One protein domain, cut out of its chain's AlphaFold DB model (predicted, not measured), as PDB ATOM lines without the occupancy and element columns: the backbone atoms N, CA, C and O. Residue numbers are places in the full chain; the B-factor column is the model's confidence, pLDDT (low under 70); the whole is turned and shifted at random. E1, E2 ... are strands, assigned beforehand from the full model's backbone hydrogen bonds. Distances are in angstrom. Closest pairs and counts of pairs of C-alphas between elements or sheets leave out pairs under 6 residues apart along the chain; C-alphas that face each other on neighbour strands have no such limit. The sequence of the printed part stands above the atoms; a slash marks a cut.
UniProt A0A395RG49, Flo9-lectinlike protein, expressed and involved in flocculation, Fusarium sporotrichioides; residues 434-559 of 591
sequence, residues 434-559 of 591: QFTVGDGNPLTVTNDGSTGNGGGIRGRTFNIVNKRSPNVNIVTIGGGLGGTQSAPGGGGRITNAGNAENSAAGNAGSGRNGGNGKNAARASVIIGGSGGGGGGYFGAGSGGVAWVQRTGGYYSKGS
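This is residues 434 to 559 of the 591 residues of the protein "Flo9-lectinlike protein, expressed and involved in flocculation" of Fusarium sporotrichioides (UniProt A0A395RG49). With little regular structure, this is a small sandwich of two sheets face to face, E1 E7 E6 E5 and E2 E3 E4, at one end, from which long unnamed loops run side by side to the other. The printed part has 126 residues, with seven named strands, E1 to E7, in 38 of them, no named helix: all strand, both sheets antiparallel. It is compact, radius of gyration of the C-alphas 14.8 A, spanning 48 by 32 by 20 A.

E1, residues 434 to 437, begins at C-alpha 434 (35.950, -48.163, 10.969). E2 is 443 to 447, E3 462 to 466. E4, 469 to 477, 18.1 A, bends by 64 degrees at 474. E5 is 502 to 504, E6 545 to 550. E7, 553 to 558, 17.4 A, ends at (28.724, -44.123, 14.718).

E1 pairs with E7, N 436 to O 554 3.2 A. E2 E3 E4 and E5 E6 E7 are meanders, successive strands antiparallel neighbours: N 446 to O 463 3.0 A, N 464 to O 475 2.9 A, N 547 to O 502 2.8 A, N 548 to O 555 2.8 A. Between the sheets, E4 and E6 have closest C-alphas Ile 477 and Val 545, 6.1 A.

There is no cut. Links E2 to E3, E4 to E5 and E5 to E6 are long. Residues 436 to 440, 449 and 521 to 527 have pLDDT under 70.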
ATOM      1  N   GLN A 434      34.645 -47.543  11.175       74.69
ATOM      2  CA  GLN A 434      35.950 -48.163  10.969       74.69
ATOM      3  C   GLN A 434      35.876 -49.646  11.300       74.69
ATOM      4  O   GLN A 434      35.365 -50.046  12.352       74.69
ATOM      5  N   PHE A 435      36.425 -50.442  10.389       72.38
ATOM      6  CA  PHE A 435      36.425 -51.891  10.451       72.38
ATOM      7  C   PHE A 435      37.852 -52.389  10.257       72.38
ATOM      8  O   PHE A 435      38.537 -51.979   9.323       72.38
ATOM      9  N   THR A 436      38.290 -53.303  11.114       68.19
ATOM     10  CA  THR A 436      39.416 -54.185  10.801       68.19
ATOM     11  C   THR A 436      38.937 -55.602  11.031       68.19
ATOM     12  O   THR A 436      38.672 -56.011  12.162       68.19
ATOM     13  N   VAL A 437      38.767 -56.325   9.929       62.50
ATOM     14  CA  VAL A 437      38.220 -57.679   9.878       62.50
ATOM     15  C   VAL A 437      39.263 -58.608   9.281       62.50
ATOM     16  O   VAL A 437      39.612 -58.459   8.115       62.50
ATOM     17  N   GLY A 438      39.750 -59.561  10.073       62.56
ATOM     18  CA  GLY A 438      40.340 -60.783   9.532       62.56
ATOM     19  C   GLY A 438      39.247 -61.803   9.197       62.56
ATOM     20  O   GLY A 438      38.145 -61.734   9.749       62.56
ATOM     21  N   ASP A 439      39.560 -62.784   8.348       58.62
ATOM     22  CA  ASP A 439      38.617 -63.804   7.842       58.62
ATOM     23  C   ASP A 439      37.899 -64.622   8.941       58.62
ATOM     24  O   ASP A 439      36.856 -65.230   8.701       58.62
ATOM     25  N   GLY A 440      38.416 -64.605  10.175       65.62
ATOM     26  CA  GLY A 440      37.820 -65.253  11.349       65.62
ATOM     27  C   GLY A 440      36.826 -64.407  12.159       65.62
ATOM     28  O   GLY A 440      36.314 -64.901  13.163       65.62
ATOM     29  N   ASN A 441      36.554 -63.151  11.787       71.94
ATOM     30  CA  ASN A 441      35.721 -62.264  12.603       71.94
ATOM     31  C   ASN A 441      34.225 -62.662  12.556       71.94
ATOM     32  O   ASN A 441      33.632 -62.720  11.473       71.94
ATOM     33  N   PRO A 442      33.571 -62.914  13.709       76.50
ATOM     34  CA  PRO A 442      32.191 -63.376  13.748       76.50
ATOM     35  C   PRO A 442      31.148 -62.249  13.688       76.50
ATOM     36  O   PRO A 442      29.984 -62.537  13.944       76.50
ATOM     37  N   LEU A 443      31.503 -60.988  13.422       80.06
ATOM     38  CA  LEU A 443      30.574 -59.853  13.523       80.06
ATOM     39  C   LEU A 443      30.118 -59.299  12.163       80.06
ATOM     40  O   LEU A 443      30.808 -59.423  11.156       80.06
ATOM     41  N   THR A 444      28.940 -58.674  12.134       81.56
ATOM     42  CA  THR A 444      28.436 -57.869  11.007       81.56
ATOM     43  C   THR A 444      27.519 -56.745  11.510       81.56
ATOM     44  O   THR A 444      27.158 -56.720  12.689       81.56
ATOM     45  N   VAL A 445      27.158 -55.798  10.639       82.12
ATOM     46  CA  VAL A 445      26.312 -54.643  10.974       82.12
ATOM     47  C   VAL A 445      25.028 -54.660  10.150       82.12
ATOM     48  O   VAL A 445      25.071 -54.797   8.930       82.12
ATOM     49  N   THR A 446      23.893 -54.462  10.815       85.38
ATOM     50  CA  THR A 446      22.589 -54.202  10.182       85.38
ATOM     51  C   THR A 446      22.070 -52.825  10.595       85.38
ATOM     52  O   THR A 446      22.539 -52.252  11.583       85.38
ATOM     53  N   ASN A 447      21.137 -52.249   9.836       85.88
ATOM     54  CA  ASN A 447      20.581 -50.926  10.126       85.88
ATOM     55  C   ASN A 447      19.104 -50.783   9.742       85.88
ATOM     56  O   ASN A 447      18.569 -51.601   8.996       85.88
ATOM     57  N   ASP A 448      18.454 -49.734  10.257       76.56
ATOM     58  CA  ASP A 448      17.075 -49.372   9.914       76.56
ATOM     59  C   ASP A 448      16.975 -47.996   9.215       76.56
ATOM     60  O   ASP A 448      17.172 -46.939   9.798       76.56
ATOM     61  N   GLY A 449      16.607 -47.971   7.933       66.81
ATOM     62  CA  GLY A 449      16.026 -46.779   7.293       66.81
ATOM     63  C   GLY A 449      16.875 -45.485   7.217       66.81
ATOM     64  O   GLY A 449      18.038 -45.484   6.799       66.81
ATOM     65  N   SER A 450      16.221 -44.341   7.480       78.38
ATOM     66  CA  SER A 450      16.626 -42.975   7.072       78.38
ATOM     67  C   SER A 450      17.923 -42.465   7.719       78.38
ATOM     68  O   SER A 450      18.242 -42.791   8.852       78.38
ATOM     69  N   THR A 451      18.665 -41.599   7.033       82.62
ATOM     70  CA  THR A 451      19.884 -40.935   7.537       82.62
ATOM     71  C   THR A 451      19.613 -39.716   8.431       82.62
ATOM     72  O   THR A 451      20.558 -39.031   8.810       82.62
ATOM     73  N   GLY A 452      18.350 -39.444   8.784       92.44
ATOM     74  CA  GLY A 452      17.963 -38.294   9.608       92.44
ATOM     75  C   GLY A 452      17.609 -37.065   8.774       92.44
ATOM     76  O   GLY A 452      18.223 -36.009   8.910       92.44
ATOM     77  N   ASN A 453      16.632 -37.198   7.877       96.38
ATOM     78  CA  ASN A 453      16.168 -36.075   7.062       96.38
ATOM     79  C   ASN A 453      15.502 -34.976   7.912       96.38
ATOM     80  O   ASN A 453      14.885 -35.250   8.944       96.38
ATOM     81  N   GLY A 454      15.589 -33.727   7.451       92.31
ATOM     82  CA  GLY A 454      14.842 -32.598   7.994       92.31
ATOM     83  C   GLY A 454      13.336 -32.877   8.023       92.31
ATOM     84  O   GLY A 454      12.846 -33.784   7.354       92.31
ATOM     85  N   GLY A 455      12.612 -32.112   8.839       94.75
ATOM     86  CA  GLY A 455      11.213 -32.403   9.163       94.75
ATOM     87  C   GLY A 455      11.043 -33.268  10.413       94.75
ATOM     88  O   GLY A 455       9.933 -33.709  10.693       94.75
ATOM     89  N   GLY A 456      12.111 -33.473  11.190       95.38
ATOM     90  CA  GLY A 456      12.056 -34.233  12.439       95.38
ATOM     91  C   GLY A 456      12.252 -35.740  12.271       95.38
ATOM     92  O   GLY A 456      11.834 -36.507  13.138       95.38
ATOM     93  N   ILE A 457      12.876 -36.199  11.180       96.38
ATOM     94  CA  ILE A 457      13.095 -37.634  10.963       96.38
ATOM     95  C   ILE A 457      14.294 -38.115  11.787       96.38
ATOM     96  O   ILE A 457      15.355 -37.490  11.819       96.38
ATOM     97  N   ARG A 458      14.124 -39.255  12.460       95.81
ATOM     98  CA  ARG A 458      15.179 -39.922  13.232       95.81
ATOM     99  C   ARG A 458      16.289 -40.442  12.309       95.81
ATOM    100  O   ARG A 458      16.003 -40.955  11.228       95.81
ATOM    101  N   GLY A 459      17.536 -40.362  12.765       94.56
ATOM    102  CA  GLY A 459      18.657 -41.060  12.136       94.56
ATOM    103  C   GLY A 459      18.574 -42.581  12.329       94.56
ATOM    104  O   GLY A 459      18.045 -43.070  13.329       94.56
ATOM    105  N   ARG A 460      19.112 -43.350  11.385       92.06
ATOM    106  CA  ARG A 460      19.144 -44.813  11.471       92.06
ATOM    107  C   ARG A 460      19.919 -45.306  12.686       92.06
ATOM    108  O   ARG A 460      20.939 -44.746  13.087       92.06
ATOM    109  N   THR A 461      19.427 -46.397  13.228       91.69
ATOM    110  CA  THR A 461      20.025 -47.233  14.256       91.69
ATOM    111  C   THR A 461      20.885 -48.294  13.586       91.69
ATOM    112  O   THR A 461      20.498 -48.876  12.573       91.69
ATOM    113  N   PHE A 462      22.045 -48.571  14.169       90.62
ATOM    114  CA  PHE A 462      22.906 -49.674  13.760       90.62
ATOM    115  C   PHE A 462      22.898 -50.767  14.824       90.62
ATOM    116  O   PHE A 462      22.969 -50.476  16.016       90.62
ATOM    117  N   ASN A 463      22.850 -52.026  14.400       89.50
ATOM    118  CA  ASN A 463      23.021 -53.180  15.273       89.50
ATOM    119  C   ASN A 463      24.303 -53.908  14.885       89.50
ATOM    120  O   ASN A 463      24.464 -54.307  13.731       89.50
ATOM    121  N   ILE A 464      25.198 -54.097  15.850       87.19
ATOM    122  CA  ILE A 464      26.334 -55.009  15.710       87.19
ATOM    123  C   ILE A 464      25.826 -56.392  16.115       87.19
ATOM    124  O   ILE A 464      25.388 -56.583  17.253       87.19
ATOM    125  N   VAL A 465      25.859 -57.345  15.188       86.62
ATOM    126  CA  VAL A 465      25.292 -58.692  15.358       86.62
ATOM    127  C   VAL A 465      26.338 -59.764  15.077       86.62
ATOM    128  O   VAL A 465      27.344 -59.515  14.411       86.62
ATOM    129  N   ASN A 466      26.102 -60.981  15.567       83.50
ATOM    130  CA  ASN A 466      26.935 -62.128  15.213       83.50
ATOM    131  C   ASN A 466      26.536 -62.664  13.824       83.50
ATOM    132  O   ASN A 466      25.373 -62.970  13.589       83.50
ATOM    133  N   LYS A 467      27.494 -62.854  12.916       81.88
ATOM    134  CA  LYS A 467      27.300 -63.398  11.564       81.88
ATOM    135  C   LYS A 467      26.645 -64.784  11.571       81.88
ATOM    136  O   LYS A 467      25.857 -65.084  10.680       81.88
ATOM    137  N   ARG A 468      26.950 -65.624  12.567       81.06
ATOM    138  CA  ARG A 468      26.361 -66.971  12.724       81.06
ATOM    139  C   ARG A 468      24.988 -66.948  13.396       81.06
ATOM    140  O   ARG A 468      24.264 -67.936  13.340       81.06
ATOM    141  N   SER A 469      24.624 -65.843  14.039       81.94
ATOM    142  CA  SER A 469      23.340 -65.671  14.723       81.94
ATOM    143  C   SER A 469      22.859 -64.227  14.545       81.94
ATOM    144  O   SER A 469      22.864 -63.455  15.505       81.94
ATOM    145  N   PRO A 470      22.464 -63.836  13.318       75.69
ATOM    146  CA  PRO A 470      22.217 -62.435  12.961       75.69
ATOM    147  C   PRO A 470      21.024 -61.808  13.695       75.69
ATOM    148  O   PRO A 470      20.905 -60.590  13.735       75.69
ATOM    149  N   ASN A 471      20.179 -62.629  14.326       77.69
ATOM    150  CA  ASN A 471      19.050 -62.181  15.146       77.69
ATOM    151  C   ASN A 471      19.462 -61.768  16.573       77.69
ATOM    152  O   ASN A 471      18.624 -61.301  17.340       77.69
ATOM    153  N   VAL A 472      20.731 -61.957  16.954       80.19
ATOM    154  CA  VAL A 472      21.248 -61.600  18.280       80.19
ATOM    155  C   VAL A 472      22.025 -60.288  18.184       80.19
ATOM    156  O   VAL A 472      23.176 -60.255  17.739       80.19
ATOM    157  N   ASN A 473      21.392 -59.206  18.640       83.75
ATOM    158  CA  ASN A 473      22.019 -57.890  18.744       83.75
ATOM    159  C   ASN A 473      23.002 -57.860  19.914       83.75
ATOM    160  O   ASN A 473      22.607 -57.904  21.082       83.75
ATOM    161  N   ILE A 474      24.289 -57.734  19.598       86.19
ATOM    162  CA  ILE A 474      25.353 -57.606  20.595       86.19
ATOM    163  C   ILE A 474      25.294 -56.208  21.203       86.19
ATOM    164  O   ILE A 474      25.225 -56.077  22.424       86.19
ATOM    165  N   VAL A 475      25.258 -55.183  20.348       90.94
ATOM    166  CA  VAL A 475      25.093 -53.774  20.725       90.94
ATOM    167  C   VAL A 475      24.177 -53.103  19.710       90.94
ATOM    168  O   VAL A 475      24.355 -53.274  18.501       90.94
ATOM    169  N   THR A 476      23.227 -52.310  20.198       92.56
ATOM    170  CA  THR A 476      22.368 -51.460  19.367       92.56
ATOM    171  C   THR A 476      22.732 -50.000  19.601       92.56
ATOM    172  O   THR A 476      22.773 -49.535  20.741       92.56
ATOM    173  N   ILE A 477      22.976 -49.281  18.512       93.06
ATOM    174  CA  ILE A 477      23.491 -47.915  18.479       93.06
ATOM    175  C   ILE A 477      22.432 -47.034  17.823       93.06
ATOM    176  O   ILE A 477      22.306 -46.990  16.598       93.06
ATOM    177  N   GLY A 478      21.636 -46.340  18.628       94.31
ATOM    178  CA  GLY A 478      20.564 -45.476  18.145       94.31
ATOM    179  C   GLY A 478      21.083 -44.307  17.311       94.31
ATOM    180  O   GLY A 478      22.086 -43.680  17.660       94.31
ATOM    181  N   GLY A 479      20.381 -43.988  16.226       95.25
ATOM    182  CA  GLY A 479      20.515 -42.686  15.576       95.25
ATOM    183  C   GLY A 479      19.848 -41.583  16.393       95.25
ATOM    184  O   GLY A 479      19.037 -41.849  17.286       95.25
ATOM    185  N   GLY A 480      20.214 -40.336  16.111       97.06
ATOM    186  CA  GLY A 480      19.639 -39.190  16.810       97.06
ATOM    187  C   GLY A 480      18.138 -39.065  16.556       97.06
ATOM    188  O   GLY A 480      17.676 -39.258  15.427       97.06
ATOM    189  N   LEU A 481      17.362 -38.740  17.589       97.56
ATOM    190  CA  LEU A 481      15.944 -38.431  17.426       97.56
ATOM    191  C   LEU A 481      15.801 -37.084  16.718       97.56
ATOM    192  O   LEU A 481      16.528 -36.136  17.023       97.56
ATOM    193  N   GLY A 482      14.869 -37.002  15.772       97.38
ATOM    194  CA  GLY A 482      14.537 -35.734  15.136       97.38
ATOM    195  C   GLY A 482      13.896 -34.762  16.125       97.38
ATOM    196  O   GLY A 482      13.331 -35.172  17.142       97.38
ATOM    197  N   GLY A 483      13.997 -33.466  15.834       96.69
ATOM    198  CA  GLY A 483      13.236 -32.464  16.581       96.69
ATOM    199  C   GLY A 483      11.734 -32.686  16.398       96.69
ATOM    200  O   GLY A 483      11.297 -33.164  15.349       96.69
ATOM    201  N   THR A 484      10.926 -32.289  17.377       95.56
ATOM    202  CA  THR A 484       9.461 -32.291  17.249       95.56
ATOM    203  C   THR A 484       8.941 -30.873  17.017       95.56
ATOM    204  O   THR A 484       9.711 -29.919  16.894       95.56
ATOM    205  N   GLN A 485       7.621 -30.704  16.951       90.44
ATOM    206  CA  GLN A 485       7.008 -29.373  16.914       90.44
ATOM    207  C   GLN A 485       7.059 -28.639  18.264       90.44
ATOM    208  O   GLN A 485       6.721 -27.460  18.309       90.44
ATOM    209  N   SER A 486       7.453 -29.308  19.352       94.19
ATOM    210  CA  SER A 486       7.396 -28.760  20.713       94.19
ATOM    211  C   SER A 486       8.703 -28.868  21.498       94.19
ATOM    212  O   SER A 486       8.852 -28.174  22.502       94.19
ATOM    213  N   ALA A 487       9.642 -29.721  21.081       97.25
ATOM    214  CA  ALA A 487      10.875 -29.951  21.817       97.25
ATOM    215  C   ALA A 487      12.039 -30.383  20.908       97.25
ATOM    216  O   ALA A 487      11.820 -30.992  19.852       97.25
ATOM    217  N   PRO A 488      13.290 -30.119  21.329       98.44
ATOM    218  CA  PRO A 488      14.465 -30.704  20.699       98.44
ATOM    219  C   PRO A 488      14.466 -32.235  20.766       98.44
ATOM    220  O   PRO A 488      13.954 -32.837  21.712       98.44
ATOM    221  N   GLY A 489      15.083 -32.867  19.770       97.88
ATOM    222  CA  GLY A 489      15.249 -34.315  19.716       97.88
ATOM    223  C   GLY A 489      16.301 -34.818  20.706       97.88
ATOM    224  O   GLY A 489      17.341 -34.187  20.910       97.88
ATOM    225  N   GLY A 490      16.050 -35.980  21.311       98.12
ATOM    226  CA  GLY A 490      17.022 -36.686  22.149       98.12
ATOM    227  C   GLY A 490      18.163 -37.319  21.346       98.12
ATOM    228  O   GLY A 490      18.019 -37.633  20.164       98.12
ATOM    229  N   GLY A 491      19.309 -37.523  21.990       97.00
ATOM    230  CA  GLY A 491      20.439 -38.219  21.377       97.00
ATOM    231  C   GLY A 491      20.194 -39.717  21.182       97.00
ATOM    232  O   GLY A 491      19.335 -40.321  21.826       97.00
ATOM    233  N   GLY A 492      20.971 -40.324  20.289       96.19
ATOM    234  CA  GLY A 492      20.910 -41.753  20.007       96.19
ATOM    235  C   GLY A 492      21.254 -42.607  21.226       96.19
ATOM    236  O   GLY A 492      22.335 -42.481  21.801       96.19
ATOM    237  N   ARG A 493      20.334 -43.489  21.628       95.88
ATOM    238  CA  ARG A 493      20.498 -44.368  22.794       95.88
ATOM    239  C   ARG A 493      21.345 -45.597  22.458       95.88
ATOM    240  O   ARG A 493      21.202 -46.163  21.380       95.88
ATOM    241  N   ILE A 494      22.158 -46.051  23.412       94.50
ATOM    242  CA  ILE A 494      22.852 -47.342  23.332       94.50
ATOM    243  C   ILE A 494      22.074 -48.390  24.129       94.50
ATOM    244  O   ILE A 494      21.722 -48.159  25.288       94.50
ATOM    245  N   THR A 495      21.821 -49.546  23.520       93.94
ATOM    246  CA  THR A 495      21.267 -50.727  24.201       93.94
ATOM    247  C   THR A 495      22.320 -51.829  24.212       93.94
ATOM    248  O   THR A 495      23.070 -51.980  23.247       93.94
ATOM    249  N   ASN A 496      22.384 -52.583  25.314       90.50
ATOM    250  CA  ASN A 496      23.425 -53.580  25.588       90.50
ATOM    251  C   ASN A 496      24.844 -52.985  25.628       90.50
ATOM    252  O   ASN A 496      25.807 -53.613  25.199       90.50
ATOM    253  N   ALA A 497      24.981 -51.771  26.178       84.81
ATOM    254  CA  ALA A 497      26.256 -51.056  26.270       84.81
ATOM    255  C   ALA A 497      27.363 -51.851  26.987       84.81
ATOM    256  O   ALA A 497      28.524 -51.696  26.641       84.81
ATOM    257  N   GLY A 498      27.014 -52.741  27.927       84.12
ATOM    258  CA  GLY A 498      27.978 -53.609  28.618       84.12
ATOM    259  C   GLY A 498      28.661 -54.655  27.726       84.12
ATOM    260  O   GLY A 498      29.645 -55.252  28.142       84.12
ATOM    261  N   ASN A 499      28.166 -54.862  26.500       85.62
ATOM    262  CA  ASN A 499      28.800 -55.723  25.499       85.62
ATOM    263  C   ASN A 499      29.751 -54.958  24.562       85.62
ATOM    264  O   ASN A 499      30.382 -55.585  23.708       85.62
ATOM    265  N   ALA A 500      29.799 -53.628  24.674       86.31
ATOM    266  CA  ALA A 500      30.771 -52.777  24.003       86.31
ATOM    267  C   ALA A 500      31.924 -52.512  24.965       86.31
ATOM    268  O   ALA A 500      31.690 -52.217  26.138       86.31
ATOM    269  N   GLU A 501      33.163 -52.540  24.489       86.56
ATOM    270  CA  GLU A 501      34.266 -52.143  25.358       86.56
ATOM    271  C   GLU A 501      34.318 -50.629  25.526       86.56
ATOM    272  O   GLU A 501      34.867 -50.183  26.522       86.56
ATOM    273  N   ASN A 502      33.774 -49.855  24.575       87.31
ATOM    274  CA  ASN A 502      33.485 -48.431  24.739       87.31
ATOM    275  C   ASN A 502      32.245 -48.031  23.939       87.31
ATOM    276  O   ASN A 502      32.066 -48.428  22.788       87.31
ATOM    277  N   SER A 503      31.398 -47.195  24.530       89.94
ATOM    278  CA  SER A 503      30.237 -46.630  23.846       89.94
ATOM    279  C   SER A 503      29.845 -45.285  24.443       89.94
ATOM    280  O   SER A 503      30.139 -44.993  25.601       89.94
ATOM    281  N   ALA A 504      29.175 -44.465  23.639       92.19
ATOM    282  CA  ALA A 504      28.612 -43.200  24.078       92.19
ATOM    283  C   ALA A 504      27.241 -42.986  23.432       92.19
ATOM    284  O   ALA A 504      27.078 -43.098  22.214       92.19
ATOM    285  N   ALA A 505      26.250 -42.652  24.260       95.00
ATOM    286  CA  ALA A 505      24.965 -42.167  23.776       95.00
ATOM    287  C   ALA A 505      25.124 -40.764  23.173       95.00
ATOM    288  O   ALA A 505      25.955 -39.976  23.629       95.00
ATOM    289  N   GLY A 506      24.319 -40.455  22.159       95.75
ATOM    290  CA  GLY A 506      24.318 -39.141  21.525       95.75
ATOM    291  C   GLY A 506      23.872 -38.023  22.471       95.75
ATOM    292  O   GLY A 506      23.202 -38.260  23.477       95.75
ATOM    293  N   ASN A 507      24.198 -36.782  22.117       97.81
ATOM    294  CA  ASN A 507      23.681 -35.599  22.799       97.81
ATOM    295  C   ASN A 507      22.296 -35.225  22.253       97.81
ATOM    296  O   ASN A 507      22.036 -35.347  21.056       97.81
ATOM    297  N   ALA A 508      21.423 -34.712  23.119       98.19
ATOM    298  CA  ALA A 508      20.185 -34.070  22.689       98.19
ATOM    299  C   ALA A 508      20.460 -32.731  21.977       98.19
ATOM    300  O   ALA A 508      21.511 -32.115  22.169       98.19
ATOM    301  N   GLY A 509      19.499 -32.279  21.169       97.81
ATOM    302  CA  GLY A 509      19.468 -30.906  20.665       97.81
ATOM    303  C   GLY A 509      19.180 -29.888  21.778       97.81
ATOM    304  O   GLY A 509      18.736 -30.244  22.869       97.81
ATOM    305  N   SER A 510      19.404 -28.603  21.495       97.81
ATOM    306  CA  SER A 510      19.141 -27.498  22.427       97.81
ATOM    307  C   SER A 510      18.417 -26.353  21.722       97.81
ATOM    308  O   SER A 510      18.967 -25.691  20.837       97.81
ATOM    309  N   GLY A 511      17.151 -26.132  22.087       97.69
ATOM    310  CA  GLY A 511      16.271 -25.192  21.392       97.69
ATOM    311  C   GLY A 511      16.208 -25.502  19.893       97.69
ATOM    312  O   GLY A 511      15.792 -26.586  19.494       97.69
ATOM    313  N   ARG A 512      16.662 -24.564  19.057       97.94
ATOM    314  CA  ARG A 512      16.736 -24.719  17.590       97.94
ATOM    315  C   ARG A 512      17.976 -25.467  17.096       97.94
ATOM    316  O   ARG A 512      18.028 -25.855  15.931       97.94
ATOM    317  N   ASN A 513      18.983 -25.631  17.951       98.44
ATOM    318  CA  ASN A 513      20.294 -26.141  17.561       98.44
ATOM    319  C   ASN A 513      20.365 -27.662  17.703       98.44
ATOM    320  O   ASN A 513      19.884 -28.227  18.689       98.44
ATOM    321  N   GLY A 514      20.989 -28.312  16.725       98.25
ATOM    322  CA  GLY A 514      21.243 -29.744  16.756       98.25
ATOM    323  C   GLY A 514      22.291 -30.140  17.801       98.25
ATOM    324  O   GLY A 514      23.177 -29.359  18.147       98.25
ATOM    325  N   GLY A 515      22.191 -31.368  18.307       97.94
ATOM    326  CA  GLY A 515      23.144 -31.939  19.256       97.94
ATOM    327  C   GLY A 515      24.481 -32.260  18.590       97.94
ATOM    328  O   GLY A 515      24.520 -32.784  17.477       97.94
ATOM    329  N   ASN A 516      25.588 -31.974  19.275       96.38
ATOM    330  CA  ASN A 516      26.925 -32.330  18.792       96.38
ATOM    331  C   ASN A 516      27.136 -33.849  18.838       96.38
ATOM    332  O   ASN A 516      26.670 -34.507  19.767       96.38
ATOM    333  N   GLY A 517      27.872 -34.387  17.872       93.38
ATOM    334  CA  GLY A 517      28.316 -35.773  17.826       93.38
ATOM    335  C   GLY A 517      29.154 -36.171  19.039       93.38
ATOM    336  O   GLY A 517      29.617 -35.344  19.831       93.38
ATOM    337  N   LYS A 518      29.328 -37.478  19.185       91.25
ATOM    338  CA  LYS A 518      30.108 -38.119  20.242       91.25
ATOM    339  C   LYS A 518      31.092 -39.094  19.628       91.25
ATOM    340  O   LYS A 518      30.830 -39.677  18.579       91.25
ATOM    341  N   ASN A 519      32.194 -39.305  20.325       85.75
ATOM    342  CA  ASN A 519      33.159 -40.343  20.016       85.75
ATOM    343  C   ASN A 519      33.173 -41.409  21.119       85.75
ATOM    344  O   ASN A 519      32.722 -41.176  22.242       85.75
ATOM    345  N   ALA A 520      33.664 -42.597  20.779       75.25
ATOM    346  CA  ALA A 520      33.963 -43.649  21.743       75.25
ATOM    347  C   ALA A 520      35.475 -43.619  22.017       75.25
ATOM    348  O   ALA A 520      36.255 -44.251  21.310       75.25
ATOM    349  N   ALA A 521      35.906 -42.826  23.001       64.25
ATOM    350  CA  ALA A 521      37.327 -42.595  23.269       64.25
ATOM    351  C   ALA A 521      38.085 -43.884  23.659       64.25
ATOM    352  O   ALA A 521      37.619 -44.665  24.489       64.25
ATOM    353  N   ARG A 522      39.294 -44.077  23.105       62.47
ATOM    354  CA  ARG A 522      40.330 -45.017  23.583       62.47
ATOM    355  C   ARG A 522      41.690 -44.320  23.625       62.47
ATOM    356  O   ARG A 522      41.991 -43.509  22.761       62.47
ATOM    357  N   ALA A 523      42.519 -44.682  24.604       51.09
ATOM    358  CA  ALA A 523      43.767 -44.002  24.978       51.09
ATOM    359  C   ALA A 523      44.912 -44.018  23.933       51.09
ATOM    360  O   ALA A 523      46.012 -43.570  24.245       51.09
ATOM    361  N   SER A 524      44.719 -44.546  22.717       52.31
ATOM    362  CA  SER A 524      45.821 -44.666  21.736       52.31
ATOM    363  C   SER A 524      45.404 -44.622  20.262       52.31
ATOM    364  O   SER A 524      46.264 -44.439  19.409       52.31
ATOM    365  N   VAL A 525      44.115 -44.778  19.936       56.56
ATOM    366  CA  VAL A 525      43.594 -44.680  18.562       56.56
ATOM    367  C   VAL A 525      42.171 -44.136  18.634       56.56
ATOM    368  O   VAL A 525      41.344 -44.654  19.387       56.56
ATOM    369  N   ILE A 526      41.883 -43.096  17.857       55.34
ATOM    370  CA  ILE A 526      40.544 -42.518  17.747       55.34
ATOM    371  C   ILE A 526      39.807 -43.229  16.611       55.34
ATOM    372  O   ILE A 526      40.206 -43.136  15.451       55.34
ATOM    373  N   ILE A 527      38.758 -43.975  16.964       63.56
ATOM    374  CA  ILE A 527      38.096 -44.922  16.062       63.56
ATOM    375  C   ILE A 527      36.595 -44.601  15.988       63.56
ATOM    376  O   ILE A 527      35.797 -45.148  16.746       63.56
ATOM    377  N   GLY A 528      36.235 -43.726  15.046       74.56
ATOM    378  CA  GLY A 528      34.858 -43.448  14.628       74.56
ATOM    379  C   GLY A 528      34.040 -42.559  15.574       74.56
ATOM    380  O   GLY A 528      33.997 -42.760  16.790       74.56
ATOM    381  N   GLY A 529      33.337 -41.583  15.000       87.44
ATOM    382  CA  GLY A 529      32.419 -40.699  15.713       87.44
ATOM    383  C   GLY A 529      31.022 -40.649  15.101       87.44
ATOM    384  O   GLY A 529      30.789 -41.027  13.951       87.44
ATOM    385  N   SER A 530      30.058 -40.208  15.905       91.38
ATOM    386  CA  SER A 530      28.673 -40.050  15.478       91.38
ATOM    387  C   SER A 530      28.428 -38.713  14.783       91.38
ATOM    388  O   SER A 530      29.151 -37.731  14.976       91.38
ATOM    389  N   GLY A 531      27.378 -38.683  13.965       93.31
ATOM    390  CA  GLY A 531      26.973 -37.478  13.256       93.31
ATOM    391  C   GLY A 531      26.232 -36.485  14.147       93.31
ATOM    392  O   GLY A 531      25.492 -36.877  15.059       93.31
ATOM    393  N   GLY A 532      26.406 -35.194  13.860       96.12
ATOM    394  CA  GLY A 532      25.678 -34.114  14.531       96.12
ATOM    395  C   GLY A 532      24.194 -34.070  14.145       96.12
ATOM    396  O   GLY A 532      23.818 -34.446  13.037       96.12
ATOM    397  N   GLY A 533      23.327 -33.606  15.044       97.69
ATOM    398  CA  GLY A 533      21.903 -33.401  14.752       97.69
ATOM    399  C   GLY A 533      21.657 -32.197  13.835       97.69
ATOM    400  O   GLY A 533      22.417 -31.230  13.853       97.69
ATOM    401  N   GLY A 534      20.589 -32.227  13.040       98.31
ATOM    402  CA  GLY A 534      20.155 -31.088  12.227       98.31
ATOM    403  C   GLY A 534      19.537 -29.959  13.066       98.31
ATOM    404  O   GLY A 534      18.877 -30.212  14.077       98.31
ATOM    405  N   GLY A 535      19.741 -28.711  12.644       98.25
ATOM    406  CA  GLY A 535      19.071 -27.532  13.209       98.25
ATOM    407  C   GLY A 535      17.683 -27.306  12.602       98.25
ATOM    408  O   GLY A 535      17.378 -27.829  11.532       98.25
ATOM    409  N   GLY A 536      16.815 -26.535  13.254       97.50
ATOM    410  CA  GLY A 536      15.468 -26.277  12.732       97.50
ATOM    411  C   GLY A 536      14.590 -25.460  13.670       97.50
ATOM    412  O   GLY A 536      15.087 -24.689  14.490       97.50
ATOM    413  N   TYR A 537      13.270 -25.643  13.572       97.75
ATOM    414  CA  TYR A 537      12.338 -25.045  14.536       97.75
ATOM    415  C   TYR A 537      12.592 -25.565  15.956       97.75
ATOM    416  O   TYR A 537      12.628 -24.789  16.909       97.75
ATOM    417  N   PHE A 538      12.897 -26.856  16.054       98.50
ATOM    418  CA  PHE A 538      13.625 -27.470  17.148       98.50
ATOM    419  C   PHE A 538      14.741 -28.349  16.584       98.50
ATOM    420  O   PHE A 538      14.562 -29.054  15.585       98.50
ATOM    421  N   GLY A 539      15.909 -28.283  17.213       98.12
ATOM    422  CA  GLY A 539      17.075 -29.050  16.802       98.12
ATOM    423  C   GLY A 539      16.943 -30.526  17.159       98.12
ATOM    424  O   GLY A 539      16.282 -30.892  18.128       98.12
ATOM    425  N   ALA A 540      17.577 -31.385  16.376       98.25
ATOM    426  CA  ALA A 540      17.594 -32.824  16.604       98.25
ATOM    427  C   ALA A 540      18.770 -33.274  17.473       98.25
ATOM    428  O   ALA A 540      19.753 -32.551  17.630       98.25
ATOM    429  N   GLY A 541      18.699 -34.493  18.000       98.12
ATOM    430  CA  GLY A 541      19.822 -35.110  18.696       98.12
ATOM    431  C   GLY A 541      20.882 -35.661  17.743       98.12
ATOM    432  O   GLY A 541      20.621 -35.922  16.565       98.12
ATOM    433  N   SER A 542      22.087 -35.864  18.266       96.75
ATOM    434  CA  SER A 542      23.174 -36.552  17.566       96.75
ATOM    435  C   SER A 542      22.995 -38.069  17.616       96.75
ATOM    436  O   SER A 542      22.269 -38.594  18.465       96.75
ATOM    437  N   GLY A 543      23.705 -38.798  16.757       94.81
ATOM    438  CA  GLY A 543      23.767 -40.258  16.857       94.81
ATOM    439  C   GLY A 543      24.581 -40.738  18.063       94.81
ATOM    440  O   GLY A 543      25.359 -39.973  18.648       94.81
ATOM    441  N   GLY A 544      24.401 -42.006  18.429       93.50
ATOM    442  CA  GLY A 544      25.291 -42.721  19.347       93.50
ATOM    443  C   GLY A 544      26.504 -43.317  18.631       93.50
ATOM    444  O   GLY A 544      26.591 -43.298  17.402       93.50
ATOM    445  N   VAL A 545      27.437 -43.866  19.401       91.19
ATOM    446  CA  VAL A 545      28.618 -44.568  18.887       91.19
ATOM    447  C   VAL A 545      28.979 -45.727  19.807       91.19
ATOM    448  O   VAL A 545      28.846 -45.624  21.029       91.19
ATOM    449  N   ALA A 546      29.433 -46.836  19.230       90.12
ATOM    450  CA  ALA A 546      29.980 -47.946  19.996       90.12
ATOM    451  C   ALA A 546      31.138 -48.627  19.272       90.12
ATOM    452  O   ALA A 546      31.251 -48.594  18.041       90.12
ATOM    453  N   TRP A 547      31.972 -49.269  20.080       86.12
ATOM    454  CA  TRP A 547      33.130 -50.035  19.672       86.12
ATOM    455  C   TRP A 547      33.075 -51.424  20.313       86.12
ATOM    456  O   TRP A 547      32.777 -51.539  21.503       86.12
ATOM    457  N   VAL A 548      33.312 -52.453  19.496       83.94
ATOM    458  CA  VAL A 548      33.293 -53.872  19.872       83.94
ATOM    459  C   VAL A 548      34.565 -54.556  19.356       83.94
ATOM    460  O   VAL A 548      34.837 -54.504  18.154       83.94
ATOM    461  N   GLN A 549      35.312 -55.255  20.208       80.12
ATOM    462  CA  GLN A 549      36.477 -56.067  19.844       80.12
ATOM    463  C   GLN A 549      36.215 -57.554  20.101       80.12
ATOM    464  O   GLN A 549      35.698 -57.973  21.134       80.12
ATOM    465  N   ARG A 550      36.577 -58.399  19.135       76.69
ATOM    466  CA  ARG A 550      36.473 -59.860  19.252       76.69
ATOM    467  C   ARG A 550      37.715 -60.523  18.668       76.69
ATOM    468  O   ARG A 550      38.518 -59.894  17.980       76.69
ATOM    469  N   THR A 551      37.871 -61.817  18.925       75.38
ATOM    470  CA  THR A 551      38.899 -62.633  18.272       75.38
ATOM    471  C   THR A 551      38.778 -62.477  16.752       75.38
ATOM    472  O   THR A 551      37.719 -62.745  16.188       75.38
ATOM    473  N   GLY A 552      39.839 -61.995  16.097       70.25
ATOM    474  CA  GLY A 552      39.857 -61.748  14.650       70.25
ATOM    475  C   GLY A 552      39.556 -60.309  14.197       70.25
ATOM    476  O   GLY A 552      39.555 -60.072  12.989       70.25
ATOM    477  N   GLY A 553      39.328 -59.341  15.099       73.62
ATOM    478  CA  GLY A 553      39.287 -57.917  14.727       73.62
ATOM    479  C   GLY A 553      38.440 -57.004  15.621       73.62
ATOM    480  O   GLY A 553      37.981 -57.395  16.694       73.62
ATOM    481  N   TYR A 554      38.211 -55.773  15.157       75.94
ATOM    482  CA  TYR A 554      37.379 -54.780  15.846       75.94
ATOM    483  C   TYR A 554      36.361 -54.121  14.908       75.94
ATOM    484  O   TYR A 554      36.578 -53.990  13.699       75.94
ATOM    485  N   TYR A 555      35.253 -53.686  15.502       78.44
ATOM    486  CA  TYR A 555      34.137 -53.004  14.859       78.44
ATOM    487  C   TYR A 555      33.841 -51.697  15.587       78.44
ATOM    488  O   TYR A 555      33.541 -51.702  16.777       78.44
ATOM    489  N   SER A 556      33.871 -50.582  14.861       81.50
ATOM    490  CA  SER A 556      33.413 -49.283  15.354       81.50
ATOM    491  C   SER A 556      32.321 -48.738  14.449       81.50
ATOM    492  O   SER A 556      32.438 -48.789  13.217       81.50
ATOM    493  N   LYS A 557      31.250 -48.218  15.045       87.38
ATOM    494  CA  LYS A 557      30.188 -47.586  14.267       87.38
ATOM    495  C   LYS A 557      29.563 -46.422  15.020       87.38
ATOM    496  O   LYS A 557      29.082 -46.579  16.141       87.38
ATOM    497  N   GLY A 558      29.555 -45.264  14.373       90.00
ATOM    498  CA  GLY A 558      28.724 -44.123  14.718       90.00
ATOM    499  C   GLY A 558      27.408 -44.162  13.946       90.00
ATOM    500  O   GLY A 558      27.367 -44.499  12.759       90.00
ATOM    501  N   SER A 559      26.328 -43.781  14.614       92.69
ATOM    502  CA  SER A 559      25.029 -43.543  13.985       92.69
ATOM    503  C   SER A 559      24.914 -42.088  13.508       92.69
ATOM    504  O   SER A 559      25.568 -41.205  14.078       92.69
TER     505      SER A 559